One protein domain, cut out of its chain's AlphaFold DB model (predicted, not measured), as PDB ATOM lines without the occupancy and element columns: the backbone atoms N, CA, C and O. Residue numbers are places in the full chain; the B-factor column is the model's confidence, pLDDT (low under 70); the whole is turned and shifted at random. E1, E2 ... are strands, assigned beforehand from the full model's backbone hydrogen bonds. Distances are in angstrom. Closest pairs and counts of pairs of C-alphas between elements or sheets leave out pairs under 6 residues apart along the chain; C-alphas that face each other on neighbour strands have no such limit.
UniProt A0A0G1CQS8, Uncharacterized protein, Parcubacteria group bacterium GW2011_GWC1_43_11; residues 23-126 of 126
ATOM      1  N   PHE A  23       1.963  -7.665   6.808       96.25
ATOM      2  CA  PHE A  23       2.523  -8.846   6.175       96.25
ATOM      3  C   PHE A  23       2.861  -9.901   7.223       96.25
ATOM      4  O   PHE A  23       3.116  -9.581   8.388       96.25
ATOM      5  N   SER A  24       2.872 -11.162   6.812       96.00
ATOM      6  CA  SER A  24       3.216 -12.293   7.670       96.00
ATOM      7  C   SER A  24       3.985 -13.356   6.896       96.00
ATOM      8  O   SER A  24       3.847 -13.485   5.682       96.00
ATOM      9  N   LEU A  25       4.821 -14.111   7.609       96.31
ATOM     10  CA  LEU A  25       5.470 -15.294   7.056       96.31
ATOM     11  C   LEU A  25       4.444 -16.429   7.023       96.31
ATOM     12  O   LEU A  25       3.958 -16.847   8.070       96.31
ATOM     13  N   GLU A  26       4.108 -16.893   5.823       96.31
ATOM     14  CA  GLU A  26       3.164 -17.990   5.592       96.31
ATOM     15  C   GLU A  26       3.880 -19.340   5.647       96.31
ATOM     16  O   GLU A  26       3.416 -20.273   6.298       96.31
ATOM     17  N   GLN A  27       5.025 -19.438   4.968       96.12
ATOM     18  CA  GLN A  27       5.756 -20.689   4.817       96.12
ATOM     19  C   GLN A  27       7.260 -20.441   4.712       96.12
ATOM     20  O   GLN A  27       7.697 -19.418   4.187       96.12
ATOM     21  N   ALA A  28       8.043 -21.413   5.178       96.69
ATOM     22  CA  ALA A  28       9.466 -21.535   4.898       96.69
ATOM     23  C   ALA A  28       9.790 -22.988   4.523       96.69
ATOM     24  O   ALA A  28       9.375 -23.909   5.232       96.69
ATOM     25  N   ASN A  29      10.501 -23.203   3.416       97.12
ATOM     26  CA  ASN A  29      10.843 -24.530   2.914       97.12
ATOM     27  C   ASN A  29      12.284 -24.571   2.367       97.12
ATOM     28  O   ASN A  29      12.618 -23.755   1.513       97.12
ATOM     29  N   PRO A  30      13.128 -25.530   2.785       96.62
ATOM     30  CA  PRO A  30      12.884 -26.534   3.821       96.62
ATOM     31  C   PRO A  30      12.844 -25.942   5.237       96.62
ATOM     32  O   PRO A  30      13.442 -24.906   5.513       96.62
ATOM     33  N   SER A  31      12.160 -26.632   6.153       91.31
ATOM     34  CA  SER A  31      12.160 -26.304   7.588       91.31
ATOM     35  C   SER A  31      13.392 -26.837   8.331       91.31
ATOM     36  O   SER A  31      13.689 -26.381   9.432       91.31
ATOM     37  N   VAL A  32      14.117 -27.785   7.727       93.19
ATOM     38  CA  VAL A  32      15.395 -28.313   8.217       93.19
ATOM     39  C   VAL A  32      16.491 -27.913   7.238       93.19
ATOM     40  O   VAL A  32      16.390 -28.170   6.039       93.19
ATOM     41  N   VAL A  33      17.535 -27.285   7.771       93.06
ATOM     42  CA  VAL A  33      18.685 -26.784   7.017       93.06
ATOM     43  C   VAL A  33      19.911 -27.578   7.444       93.06
ATOM     44  O   VAL A  33      20.357 -27.475   8.584       93.06
ATOM     45  N   ASP A  34      20.434 -28.392   6.533       92.81
ATOM     46  CA  ASP A  34      21.591 -29.273   6.734       92.81
ATOM     47  C   ASP A  34      22.909 -28.676   6.208       92.81
ATOM     48  O   ASP A  34      23.986 -29.213   6.459       92.81
ATOM     49  N   SER A  35      22.833 -27.543   5.507       93.56
ATOM     50  CA  SER A  35      23.971 -26.802   4.972       93.56
ATOM     51  C   SER A  35      23.728 -25.300   5.073       93.56
ATOM     52  O   SER A  35      22.635 -24.823   4.783       93.56
ATOM     53  N   LEU A  36      24.762 -24.532   5.423       93.00
ATOM     54  CA  LEU A  36      24.669 -23.068   5.522       93.00
ATOM     55  C   LEU A  36      24.361 -22.396   4.173       93.00
ATOM     56  O   LEU A  36      23.786 -21.307   4.140       93.00
ATOM     57  N   GLU A  37      24.708 -23.059   3.069       95.38
ATOM     58  CA  GLU A  37      24.432 -22.606   1.700       95.38
ATOM     59  C   GLU A  37      23.101 -23.131   1.148       95.38
ATOM     60  O   GLU A  37      22.728 -22.807   0.022       95.38
ATOM     61  N   ARG A  38      22.366 -23.943   1.920       95.94
ATOM     62  CA  ARG A  38      21.045 -24.417   1.513       95.94
ATOM     63  C   ARG A  38      20.090 -23.230   1.441       95.94
ATOM     64  O   ARG A  38      19.856 -22.539   2.431       95.94
ATOM     65  N   GLU A  39      19.523 -23.034   0.262       97.44
ATOM     66  CA  GLU A  39      18.489 -22.035   0.041       97.44
ATOM     67  C   GLU A  39      17.182 -22.468   0.707       97.44
ATOM     68  O   GLU A  39      16.763 -23.628   0.621       97.44
ATOM     69  N   VAL A  40      16.549 -21.507   1.367       98.00
ATOM     70  CA  VAL A  40      15.228 -21.616   1.965       98.00
ATOM     71  C   VAL A  40      14.318 -20.622   1.275       98.00
ATOM     72  O   VAL A  40      14.569 -19.415   1.273       98.00
ATOM     73  N   GLU A  41      13.254 -21.149   0.694       98.31
ATOM     74  CA  GLU A  41      12.171 -20.379   0.117       98.31
ATOM     75  C   GLU A  41      11.216 -19.944   1.220       98.31
ATOM     76  O   GLU A  41      10.722 -20.763   1.994       98.31
ATOM     77  N   VAL A  42      10.967 -18.641   1.303       98.12
ATOM     78  CA  VAL A  42      10.108 -18.023   2.304       98.12
ATOM     79  C   VAL A  42       8.986 -17.291   1.600       98.12
ATOM     80  O   VAL A  42       9.224 -16.339   0.858       98.12
ATOM     81  N   LYS A  43       7.757 -17.720   1.865       98.31
ATOM     82  CA  LYS A  43       6.547 -17.118   1.320       98.31
ATOM     83  C   LYS A  43       5.944 -16.163   2.342       98.31
ATOM     84  O   LYS A  43       5.698 -16.544   3.490       98.31
ATOM     85  N   LEU A  44       5.724 -14.922   1.927       98.25
ATOM     86  CA  LEU A  44       5.060 -13.887   2.706       98.25
ATOM     87  C   LEU A  44       3.674 -13.611   2.130       98.25
ATOM     88  O   LEU A  44       3.530 -13.460   0.917       98.25
ATOM     89  N   ASN A  45       2.691 -13.465   3.011       98.00
ATOM     90  CA  ASN A  45       1.404 -12.865   2.679       98.00
ATOM     91  C   ASN A  45       1.470 -11.369   2.959       98.00
ATOM     92  O   ASN A  45       1.948 -10.967   4.020       98.00
ATOM     93  N   ILE A  46       1.004 -10.561   2.012       97.31
ATOM     94  CA  ILE A  46       1.019  -9.101   2.069       97.31
ATOM     95  C   ILE A  46      -0.408  -8.589   1.887       97.31
ATOM     96  O   ILE A  46      -1.134  -9.036   1.002       97.31
ATOM     97  N   THR A  47      -0.786  -7.617   2.710       96.19
ATOM     98  CA  THR A  47      -2.072  -6.925   2.639       96.19
ATOM     99  C   THR A  47      -1.802  -5.429   2.562       96.19
ATOM    100  O   THR A  47      -1.061  -4.896   3.390       96.19
ATOM    101  N   ASP A  48      -2.402  -4.766   1.573       94.12
ATOM    102  CA  ASP A  48      -2.407  -3.307   1.415       94.12
ATOM    103  C   ASP A  48      -1.005  -2.671   1.385       94.12
ATOM    104  O   ASP A  48      -0.694  -1.773   2.171       94.12
ATOM    105  N   LEU A  49      -0.128  -3.146   0.486       94.94
ATOM    106  CA  LEU A  49       1.211  -2.575   0.307       94.94
ATOM    107  C   LEU A  49       1.101  -1.089  -0.094       94.94
ATOM    108  O   LEU A  49       0.595  -0.784  -1.172       94.94
ATOM    109  N   PRO A  50       1.567  -0.140   0.738       92.75
ATOM    110  CA  PRO A  50       1.223   1.269   0.554       92.75
ATOM    111  C   PRO A  50       2.101   1.969  -0.488       92.75
ATOM    112  O   PRO A  50       1.729   3.019  -1.007       92.75
ATOM    113  N   SER A  51       3.287   1.427  -0.761       94.38
ATOM    114  CA  SER A  51       4.270   1.993  -1.677       94.38
ATOM    115  C   SER A  51       5.275   0.932  -2.101       94.38
ATOM    116  O   SER A  51       5.374  -0.132  -1.480       94.38
ATOM    117  N   GLU A  52       6.095   1.283  -3.090       95.31
ATOM    118  CA  GLU A  52       7.353   0.586  -3.330       95.31
ATOM    119  C   GLU A  52       8.099   0.372  -2.003       95.31
ATOM    120  O   GLU A  52       8.175   1.284  -1.174       95.31
ATOM    121  N   SER A  53       8.562  -0.856  -1.786       95.12
ATOM    122  CA  SER A  53       9.171  -1.290  -0.529       95.12
ATOM    123  C   SER A  53      10.280  -2.307  -0.781       95.12
ATOM    124  O   SER A  53      10.282  -3.005  -1.799       95.12
ATOM    125  N   TYR A  54      11.187  -2.435   0.183       95.25
ATOM    126  CA  TYR A  54      12.255  -3.430   0.158       95.25
ATOM    127  C   TYR A  54      12.022  -4.469   1.249       95.25
ATOM    128  O   TYR A  54      11.795  -4.131   2.411       95.25
ATOM    129  N   PHE A  55      12.093  -5.746   0.886       95.75
ATOM    130  CA  PHE A  55      11.868  -6.861   1.794       95.75
ATOM    131  C   PHE A  55      13.125  -7.695   1.975       95.75
ATOM    132  O   PHE A  55      13.851  -7.996   1.029       95.75
ATOM    133  N   ARG A  56      13.344  -8.136   3.211       94.50
ATOM    134  CA  ARG A  56      14.378  -9.122   3.534       94.50
ATOM    135  C   ARG A  56      13.853 -10.151   4.512       94.50
ATOM    136  O   ARG A  56      13.019  -9.824   5.358       94.50
ATOM    137  N   VAL A  57      14.436 -11.343   4.476       95.44
ATOM    138  CA  VAL A  57      14.294 -12.351   5.529       95.44
ATOM    139  C   VAL A  57      15.673 -12.634   6.099       95.44
ATOM    140  O   VAL A  57      16.604 -12.923   5.355       95.44
ATOM    141  N   GLY A  58      15.804 -12.491   7.416       93.62
ATOM    142  CA  GLY A  58      17.038 -12.768   8.141       93.62
ATOM    143  C   GLY A  58      16.878 -13.926   9.114       93.62
ATOM    144  O   GLY A  58      15.790 -14.165   9.649       93.62
ATOM    145  N   TRP A  59      17.993 -14.592   9.378       94.06
ATOM    146  CA  TRP A  59      18.121 -15.665  10.352       94.06
ATOM    147  C   TRP A  59      18.461 -15.094  11.719       94.06
ATOM    148  O   TRP A  59      19.220 -14.131  11.838       94.06
ATOM    149  N   LYS A  60      17.905 -15.694  12.766       92.25
ATOM    150  CA  LYS A  60      18.141 -15.285  14.145       92.25
ATOM    151  C   LYS A  60      18.229 -16.518  15.033       92.25
ATOM    152  O   LYS A  60      17.243 -17.231  15.177       92.25
ATOM    153  N   LYS A  61      19.380 -16.749  15.670       90.88
ATOM    154  CA  LYS A  61      19.502 -17.814  16.679       90.88
ATOM    155  C   LYS A  61      18.530 -17.538  17.824       90.88
ATOM    156  O   LYS A  61      18.411 -16.382  18.251       90.88
ATOM    157  N   GLU A  62      17.843 -18.562  18.319       89.44
ATOM    158  CA  GLU A  62      17.005 -18.413  19.512       89.44
ATOM    159  C   GLU A  62      17.820 -17.798  20.664       89.44
ATOM    160  O   GLU A  62      18.980 -18.142  20.885       89.44
ATOM    161  N   GLY A  63      17.249 -16.798  21.341       86.62
ATOM    162  CA  GLY A  63      17.936 -16.037  22.393       86.62
ATOM    163  C   GLY A  63      18.907 -14.938  21.923       86.62
ATOM    164  O   GLY A  63      19.313 -14.120  22.740       86.62
ATOM    165  N   SER A  64      19.246 -14.843  20.631       86.88
ATOM    166  CA  SER A  64      20.054 -13.728  20.096       86.88
ATOM    167  C   SER A  64      19.210 -12.457  19.898       86.88
ATOM    168  O   SER A  64      17.982 -12.487  19.967       86.88
ATOM    169  N   SER A  65      19.840 -11.316  19.620       84.12
ATOM    170  CA  SER A  65      19.191 -10.085  19.130       84.12
ATOM    171  C   SER A  65      19.561  -9.750  17.681       84.12
ATOM    172  O   SER A  65      18.920  -8.896  17.072       84.12
ATOM    173  N   THR A  66      20.558 -10.437  17.120       86.44
ATOM    174  CA  THR A  66      21.166 -10.095  15.828       86.44
ATOM    175  C   THR A  66      20.587 -10.939  14.698       86.44
ATOM    176  O   THR A  66      20.351 -12.137  14.869       86.44
ATOM    177  N   TYR A  67      20.372 -10.295  13.551       89.81
ATOM    178  CA  TYR A  67      19.984 -10.946  12.302       89.81
ATOM    179  C   TYR A  67      21.216 -11.183  11.434       89.81
ATOM    180  O   TYR A  67      22.111 -10.341  11.405       89.81
ATOM    181  N   PHE A  68      21.241 -12.302  10.725       91.62
ATOM    182  CA  PHE A  68      22.313 -12.650   9.798       91.62
ATOM    183  C   PHE A  68      21.760 -13.405   8.582       91.62
ATOM    184  O   PHE A  68      20.552 -13.646   8.474       91.62
ATOM    185  N   GLY A  69      22.658 -13.767   7.672       94.06
ATOM    186  CA  GLY A  69      22.361 -14.529   6.470       94.06
ATOM    187  C   GLY A  69      22.354 -13.675   5.219       94.06
ATOM    188  O   GLY A  69      22.878 -12.563   5.196       94.06
ATOM    189  N   TYR A  70      21.747 -14.217   4.177       95.94
ATOM    190  CA  TYR A  70      21.638 -13.593   2.871       95.94
ATOM    191  C   TYR A  70      20.203 -13.675   2.375       95.94
ATOM    192  O   TYR A  70      19.491 -14.632   2.678       95.94
ATOM    193  N   VAL A  71      19.797 -12.694   1.580       96.69
ATOM    194  CA  VAL A  71      18.555 -12.726   0.805       96.69
ATOM    195  C   VAL A  71      18.894 -12.525  -0.662       96.69
ATOM    196  O   VAL A  71      19.746 -11.698  -0.993       96.69
ATOM    197  N   LYS A  72      18.260 -13.292  -1.542       97.50
ATOM    198  CA  LYS A  72      18.365 -13.075  -2.983       97.50
ATOM    199  C   LYS A  72      17.474 -11.895  -3.360       97.50
ATOM    200  O   LYS A  72      16.324 -11.854  -2.926       97.50
ATOM    201  N   ASN A  73      17.998 -10.923  -4.095       94.88
ATOM    202  CA  ASN A  73      17.225  -9.770  -4.560       94.88
ATOM    203  C   ASN A  73      16.508 -10.066  -5.894       94.88
ATOM    204  O   ASN A  73      16.607 -11.169  -6.431       94.88
ATOM    205  N   GLN A  74      15.784  -9.080  -6.425       92.88
ATOM    206  CA  GLN A  74      15.042  -9.188  -7.689       92.88
ATOM    207  C   GLN A  74      15.931  -9.402  -8.926       92.88
ATOM    208  O   GLN A  74      15.437  -9.839  -9.959       92.88
ATOM    209  N   ASP A  75      17.227  -9.097  -8.817       94.25
ATOM    210  CA  ASP A  75      18.223  -9.227  -9.886       94.25
ATOM    211  C   ASP A  75      19.040 -10.527  -9.744       94.25
ATOM    212  O   ASP A  75      20.148 -10.632 -10.270       94.25
ATOM    213  N   ASP A  76      18.530 -11.497  -8.976       95.25
ATOM    214  CA  ASP A  76      19.169 -12.782  -8.670       95.25
ATOM    215  C   ASP A  76      20.524 -12.694  -7.935       95.25
ATOM    216  O   ASP A  76      21.258 -13.683  -7.840       95.25
ATOM    217  N   ASN A  77      20.838 -11.548  -7.327       95.94
ATOM    218  CA  ASN A  77      22.061 -11.352  -6.555       95.94
ATOM    219  C   ASN A  77      21.843 -11.626  -5.062       95.94
ATOM    220  O   ASN A  77      20.816 -11.268  -4.484       95.94
ATOM    221  N   TRP A  78      22.840 -12.235  -4.415       95.88
ATOM    222  CA  TRP A  78      22.825 -12.471  -2.972       95.88
ATOM    223  C   TRP A  78      23.270 -11.230  -2.207       95.88
ATOM    224  O   TRP A  78      24.431 -10.831  -2.271       95.88
ATOM    225  N   THR A  79      22.365 -10.680  -1.407       94.12
ATOM    226  CA  THR A  79      22.636  -9.536  -0.538       94.12
ATOM    227  C   THR A  79      22.780 -10.004   0.900       94.12
ATOM    228  O   THR A  79      21.893 -10.672   1.440       94.12
ATOM    229  N   LYS A  80      23.895  -9.643   1.538       93.31
ATOM    230  CA  LYS A  80      24.135  -9.943   2.952       93.31
ATOM    231  C   LYS A  80      23.165  -9.154   3.829       93.31
ATOM    232  O   LYS A  80      22.939  -7.966   3.615       93.31
ATOM    233  N   ILE A  81      22.589  -9.815   4.825       90.75
ATOM    234  CA  ILE A  81      21.719  -9.182   5.810       90.75
ATOM    235  C   ILE A  81      22.587  -8.390   6.781       90.75
ATOM    236  O   ILE A  81      23.336  -8.956   7.576       90.75
ATOM    237  N   GLU A  82      22.452  -7.072   6.734       81.38
ATOM    238  CA  GLU A  82      23.106  -6.168   7.675       81.38
ATOM    239  C   GLU A  82      22.183  -5.831   8.861       81.38
ATOM    240  O   GLU A  82      21.026  -6.261   8.948       81.38
ATOM    241  N   THR A  83      22.660  -5.043   9.821       71.12
ATOM    242  CA  THR A  83      21.790  -4.508  10.877       71.12
ATOM    243  C   THR A  83      20.705  -3.599  10.276       71.12
ATOM    244  O   THR A  83      20.807  -3.136   9.143       71.12
ATOM    245  N   LEU A  84      19.606  -3.374  11.005       66.12
ATOM    246  CA  LEU A  84      18.413  -2.657  10.507       66.12
ATOM    247  C   LEU A  84      18.671  -1.193  10.075       66.12
ATOM    248  O   LEU A  84      17.765  -0.558   9.552       66.12
ATOM    249  N   SER A  85      19.875  -0.658  10.295       62.78
ATOM    250  CA  SER A  85      20.300   0.702   9.935       62.78
ATOM    251  C   SER A  85      21.073   0.796   8.611       62.78
ATOM    252  O   SER A  85      21.596   1.859   8.290       62.78
ATOM    253  N   ALA A  86      21.206  -0.312   7.883       68.62
ATOM    254  CA  ALA A  86      21.952  -0.400   6.632       68.62
ATOM    255  C   ALA A  86      21.147   0.029   5.395       68.62
ATOM    256  O   ALA A  86      19.917   0.101   5.437       68.62
ATOM    257  N   ASP A  87      21.845   0.258   4.276       76.06
ATOM    258  CA  ASP A  87      21.218   0.543   2.981       76.06
ATOM    259  C   ASP A  87      20.342  -0.641   2.537       76.06
ATOM    260  O   ASP A  87      20.822  -1.721   2.190       76.06
ATOM    261  N   CYS A  88      19.025  -0.439   2.584       84.81
ATOM    262  CA  CYS A  88      18.031  -1.458   2.269       84.81
ATOM    263  C   CYS A  88      17.788  -1.632   0.765       84.81
ATOM    264  O   CYS A  88      17.120  -2.591   0.377       84.81
ATOM    265  N   LYS A  89      18.354  -0.761  -0.083       85.81
ATOM    266  CA  LYS A  89      18.122  -0.763  -1.539       85.81
ATOM    267  C   LYS A  89      18.588  -2.033  -2.241       85.81
ATOM    268  O   LYS A  89      18.124  -2.328  -3.337       85.81
ATOM    269  N   ASN A  90      19.502  -2.772  -1.616       90.38
ATOM    270  CA  ASN A  90      20.029  -4.021  -2.156       90.38
ATOM    271  C   ASN A  90      19.178  -5.244  -1.781       90.38
ATOM    272  O   ASN A  90      19.460  -6.344  -2.258       90.38
ATOM    273  N   TYR A  91      18.171  -5.092  -0.914       94.25
ATOM    274  CA  TYR A  91      17.218  -6.161  -0.617       94.25
ATOM    275  C   TYR A  91      16.175  -6.305  -1.728       94.25
ATOM    276  O   TYR A  91      16.182  -5.563  -2.707       94.25
ATOM    277  N   TYR A  92      15.283  -7.287  -1.592       96.56
ATOM    278  CA  TYR A  92      14.312  -7.600  -2.631       96.56
ATOM    279  C   TYR A  92      13.302  -6.465  -2.790       96.56
ATOM    280  O   TYR A  92      12.520  -6.174  -1.880       96.56
ATOM    281  N   LYS A  93      13.316  -5.831  -3.957       97.00
ATOM    282  CA  LYS A  93      12.447  -4.711  -4.287       97.00
ATOM    283  C   LYS A  93      11.067  -5.186  -4.747       97.00
ATOM    284  O   LYS A  93      10.959  -6.018  -5.643       97.00
ATOM    285  N   VAL A  94      10.008  -4.597  -4.191       96.94
ATOM    286  CA  VAL A  94       8.624  -4.775  -4.652       96.94
ATOM    287  C   VAL A  94       8.053  -3.415  -5.029       96.94
ATOM    288  O   VAL A  94       7.823  -2.580  -4.156       96.94
ATOM    289  N   SER A  95       7.835  -3.192  -6.326       96.00
ATOM    290  CA  SER A  95       7.249  -1.947  -6.851       96.00
ATOM    291  C   SER A  95       5.744  -2.051  -7.116       96.00
ATOM    292  O   SER A  95       5.069  -1.026  -7.151       96.00
ATOM    293  N   ASP A  96       5.210  -3.263  -7.295       96.38
ATOM    294  CA  ASP A  96       3.777  -3.482  -7.506       96.38
ATOM    295  C   ASP A  96       3.030  -3.517  -6.165       96.38
ATOM    296  O   ASP A  96       3.146  -4.474  -5.393       96.38
ATOM    297  N   THR A  97       2.240  -2.478  -5.888       95.00
ATOM    298  CA  THR A  97       1.421  -2.366  -4.672       95.00
ATOM    299  C   THR A  97       0.242  -3.342  -4.634       95.00
ATOM    300  O   THR A  97      -0.332  -3.548  -3.568       95.00
ATOM    301  N   GLY A  98      -0.089  -3.992  -5.755       95.75
ATOM    302  CA  GLY A  98      -1.055  -5.089  -5.825       95.75
ATOM    303  C   GLY A  98      -0.510  -6.441  -5.351       95.75
ATOM    304  O   GLY A  98      -1.255  -7.421  -5.328       95.75
ATOM    305  N   THR A  99       0.771  -6.519  -4.972       96.75
ATOM    306  CA  THR A  99       1.403  -7.763  -4.511       96.75
ATOM    307  C   THR A  99       0.759  -8.263  -3.217       96.75
ATOM    308  O   THR A  99       0.892  -7.637  -2.166       96.75
ATOM    309  N   THR A 100       0.124  -9.435  -3.277       97.06
ATOM    310  CA  THR A 100      -0.460 -10.124  -2.111       97.06
ATOM    311  C   THR A 100       0.385 -11.292  -1.609       97.06
ATOM    312  O   THR A 100       0.231 -11.746  -0.475       97.06
ATOM    313  N   THR A 101       1.306 -11.779  -2.439       97.62
ATOM    314  CA  THR A 101       2.224 -12.869  -2.114       97.62
ATOM    315  C   THR A 101       3.618 -12.522  -2.605       97.62
ATOM    316  O   THR A 101       3.792 -12.138  -3.758       97.62
ATOM    317  N   LEU A 102       4.613 -12.698  -1.738       97.75
ATOM    318  CA  LEU A 102       6.019 -12.498  -2.066       97.75
ATOM    319  C   LEU A 102       6.826 -13.732  -1.672       97.75
ATOM    320  O   LEU A 102       6.803 -14.142  -0.513       97.75
ATOM    321  N   THR A 103       7.577 -14.280  -2.620       97.88
ATOM    322  CA  THR A 103       8.517 -15.375  -2.376       97.88
ATOM    323  C   THR A 103       9.938 -14.829  -2.341       97.88
ATOM    324  O   THR A 103      10.371 -14.156  -3.272       97.88
ATOM    325  N   LEU A 104      10.665 -15.120  -1.266       97.88
ATOM    326  CA  LEU A 104      12.053 -14.715  -1.056       97.88
ATOM    327  C   LEU A 104      12.926 -15.950  -0.870       97.88
ATOM    328  O   LEU A 104      12.543 -16.876  -0.160       97.88
ATOM    329  N   LEU A 105      14.127 -15.933  -1.441       98.25
ATOM    330  CA  LEU A 105      15.147 -16.941  -1.165       98.25
ATOM    331  C   LEU A 105      16.126 -16.407  -0.125       98.25
ATOM    332  O   LEU A 105      16.642 -15.295  -0.256       98.25
ATOM    333  N   THR A 106      16.398 -17.200   0.907       97.50
ATOM    334  CA  THR A 106      17.375 -16.879   1.951       97.50
ATOM    335  C   THR A 106      18.295 -18.056   2.246       97.50
ATOM    336  O   THR A 106      17.929 -19.206   2.037       97.50
ATOM    337  N   LYS A 107      19.496 -17.775   2.750       96.62
ATOM    338  CA  LYS A 107      20.446 -18.777   3.255       96.62
ATOM    339  C   LYS A 107      21.241 -18.215   4.430       96.62
ATOM    340  O   LYS A 107      21.300 -16.995   4.601       96.62
ATOM    341  N   MET A 108      21.852 -19.085   5.232       94.56
ATOM    342  CA  MET A 108      22.679 -18.656   6.368       94.56
ATOM    343  C   MET A 108      24.033 -18.091   5.920       94.56
ATOM    344  O   MET A 108      24.490 -17.114   6.501       94.56
ATOM    345  N   GLY A 109      24.626 -18.649   4.862       93.56
ATOM    346  CA  GLY A 109      25.948 -18.258   4.372       93.56
ATOM    347  C   GLY A 109      27.091 -18.943   5.128       93.56
ATOM    348  O   GLY A 109      27.058 -19.087   6.349       93.56
ATOM    349  N   SER A 110      28.109 -19.394   4.395       88.00
ATOM    350  CA  SER A 110      29.294 -20.066   4.946       88.00
ATOM    351  C   SER A 110      30.387 -19.115   5.440       88.00
ATOM    352  O   SER A 110      31.418 -19.566   5.931       88.00
ATOM    353  N   ASP A 111      30.211 -17.805   5.272       82.44
ATOM    354  CA  ASP A 111      31.168 -16.774   5.689       82.44
ATOM    355  C   ASP A 111      31.157 -16.515   7.206       82.44
ATOM    356  O   ASP A 111      31.993 -15.767   7.717       82.44
ATOM    357  N   SER A 112      30.256 -17.169   7.941       69.62
ATOM    358  CA  SER A 112      30.199 -17.145   9.399       69.62
ATOM    359  C   SER A 112      30.135 -18.543  10.012       69.62
ATOM    360  O   SER A 112      29.492 -19.461   9.510       69.62
ATOM    361  N   THR A 113      30.798 -18.703  11.158       76.50
ATOM    362  CA  THR A 113      30.687 -19.910  11.980       76.50
ATOM    363  C   THR A 113      29.357 -19.884  12.726       76.50
ATOM    364  O   THR A 113      29.155 -19.054  13.619       76.50
ATOM    365  N   HIS A 114      28.450 -20.785  12.366       82.75
ATOM    366  CA  HIS A 114      27.162 -20.955  13.030       82.75
ATOM    367  C   HIS A 114      27.087 -22.319  13.709       82.75
ATOM    368  O   HIS A 114      27.541 -23.326  13.173       82.75
ATOM    369  N   GLU A 115      26.532 -22.337  14.916       84.12
ATOM    370  CA  GLU A 115      26.340 -23.562  15.685       84.12
ATOM    371  C   GLU A 115      25.061 -24.277  15.245       84.12
ATOM    372  O   GLU A 115      24.089 -23.643  14.841       84.12
ATOM    373  N   ALA A 116      25.023 -25.600  15.386       86.81
ATOM    374  CA  ALA A 116      23.775 -26.334  15.234       86.81
ATOM    375  C   ALA A 116      22.750 -25.879  16.290       86.81
ATOM    376  O   ALA A 116      23.097 -25.649  17.453       86.81
ATOM    377  N   GLY A 117      21.481 -25.762  15.900       90.81
ATOM    378  CA  GLY A 117      20.407 -25.396  16.817       90.81
ATOM    379  C   GLY A 117      19.175 -24.842  16.114       90.81
ATOM    380  O   GLY A 117      19.045 -24.921  14.895       90.81
ATOM    381  N   ASN A 118      18.276 -24.266  16.910       93.00
ATOM    382  CA  ASN A 118      17.056 -23.645  16.414       93.00
ATOM    383  C   ASN A 118      17.307 -22.195  15.997       93.00
ATOM    384  O   ASN A 118      17.911 -21.393  16.725       93.00
ATOM    385  N   TYR A 119      16.775 -21.854  14.829       94.25
ATOM    386  CA  TYR A 119      16.843 -20.521  14.261       94.25
ATOM    387  C   TYR A 119      15.449 -20.057  13.861       94.25
ATOM    388  O   TYR A 119      14.645 -20.813  13.324       94.25
ATOM    389  N   LEU A 120      15.184 -18.782  14.109       94.19
ATOM    390  CA  LEU A 120      13.968 -18.101  13.705       94.19
ATOM    391  C   LEU A 120      14.226 -17.340  12.407       94.19
ATOM    392  O   LEU A 120      15.239 -16.647  12.277       94.19
ATOM    393  N   LEU A 121      13.267 -17.404  11.490       94.94
ATOM    394  CA  LEU A 121      13.207 -16.520  10.332       94.94
ATOM    395  C   LEU A 121      12.400 -15.276  10.688       94.94
ATOM    396  O   LEU A 121      11.324 -15.365  11.282       94.94
ATOM    397  N   LYS A 122      12.914 -14.103  10.317       93.25
ATOM    398  CA  LYS A 122      12.193 -12.837  10.469       93.25
ATOM    399  C   LYS A 122      12.233 -12.013   9.198       93.25
ATOM    400  O   LYS A 122      13.304 -11.617   8.738       93.25
ATOM    401  N   ALA A 123      11.047 -11.700   8.696       94.88
ATOM    402  CA  ALA A 123      10.858 -10.792   7.583       94.88
ATOM    403  C   ALA A 123      10.795  -9.333   8.065       94.88
ATOM    404  O   ALA A 123      10.241  -9.050   9.128       94.88
ATOM    405  N   HIS A 124      11.364  -8.414   7.289       93.75
ATOM    406  CA  HIS A 124      11.277  -6.970   7.518       93.75
ATOM    407  C   HIS A 124      10.964  -6.256   6.206       93.75
ATOM    408  O   HIS A 124      11.441  -6.681   5.152       93.75
ATOM    409  N   ARG A 125      10.208  -5.160   6.311       93.19
ATOM    410  CA  ARG A 125       9.960  -4.195   5.238       93.19
ATOM    411  C   ARG A 125      10.698  -2.895   5.554       93.19
ATOM    412  O   ARG A 125      10.686  -2.473   6.713       93.19
ATOM    413  N   PHE A 126      11.272  -2.275   4.532       91.19
ATOM    414  CA  PHE A 126      11.835  -0.927   4.549       91.19
ATOM    415  C   PHE A 126      11.123  -0.066   3.512       91.19
ATOM    416  O   PHE A 126      10.815  -0.607   2.423       91.19
TER     417      PHE A 126
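Overview. This is residues 23 to 126 of the 126 residues of an uncharacterized protein of Parcubacteria group bacterium GW2011_GWC1_43_11 (UniProt A0A0G1CQS8). A strongly twisted sheet of five strands, E1 E2 E7 E4 E5, meets a smaller sheet of three, E6 E3 E8, and the two are only partly face to face. E3 runs through the middle, over E7 and E4, while E8 comes up beside E1, and short E6 comes close with Tyr 92 to Lys 72 of E4 and Leu 104 of E7. The printed part has 104 residues with no named helix and eight named strands, E1 to E8 in chain order; both sheets are antiparallel. The class is all strand, though only 47 of the residues, under half, are in named strands. The whole is compact, with a radius of gyration of the C-alphas of 13.2 A and spans of 39 by 26 by 26 A.

Along the chain. Start with the larger sheet: find C-alpha 23 at (2.523, -8.846, 6.175), where E1, residues 23 to 29, begins. E2 covers residues 40 to 47, 22.7 A long, and E7 residues 101 to 107, 19.9 A. E4, residues 70 to 72, and E5, residues 78 to 80, are short. In the other sheet look for E3, residues 53 to 61, the longest strand at 26.0 A, which begins at (9.171, -1.290, -0.529). Beside it are E6, residues 92 to 94, and E8, residues 119 to 125, which ends at (9.960, -4.195, 5.238).

Arrangement. In the larger sheet E1 and E5 are the edge strands. E1 and E2 form a hairpin at 158 degrees, with N 26 and O 43 at 2.8 A. Between E2 and E7 look at N 42 and O 104, 2.8 A. E7 pairs in a staggered way, with E2 over residues 101 to 106 and with E4 over 106 to 107, where N 70 and O 107 are 2.8 A apart. E4 and E5 form a hairpin, with N 79 and O 71 at 2.8 A. In the smaller sheet E3 is the inner strand: N 55 and O 92 are 2.8 A apart toward E6, and N 120 and O 60 are 2.8 A apart toward E8. Between the sheets, the closest C-alphas of E3 and E4 are those of Arg 56 and Val 71, 6.2 A; of E3 and E7, Val 57 and Thr 106, 6.5 A; of E4 and E6, Lys 72 and Tyr 92, 6.8 A; of E1 and E8, Leu 25 and Ala 123, 7.0 A. E2 and E8 are near each other, and E3 and E5 are apart.

Size, cuts and confidence. The C-alphas farthest apart are those of Gly 98 and Glu 115, 39.4 A. The printed part has no cut. The links E5 to E6 and E7 to E8 are long, and in them lie the residues with pLDDT under 70: 84 to 86, and 112.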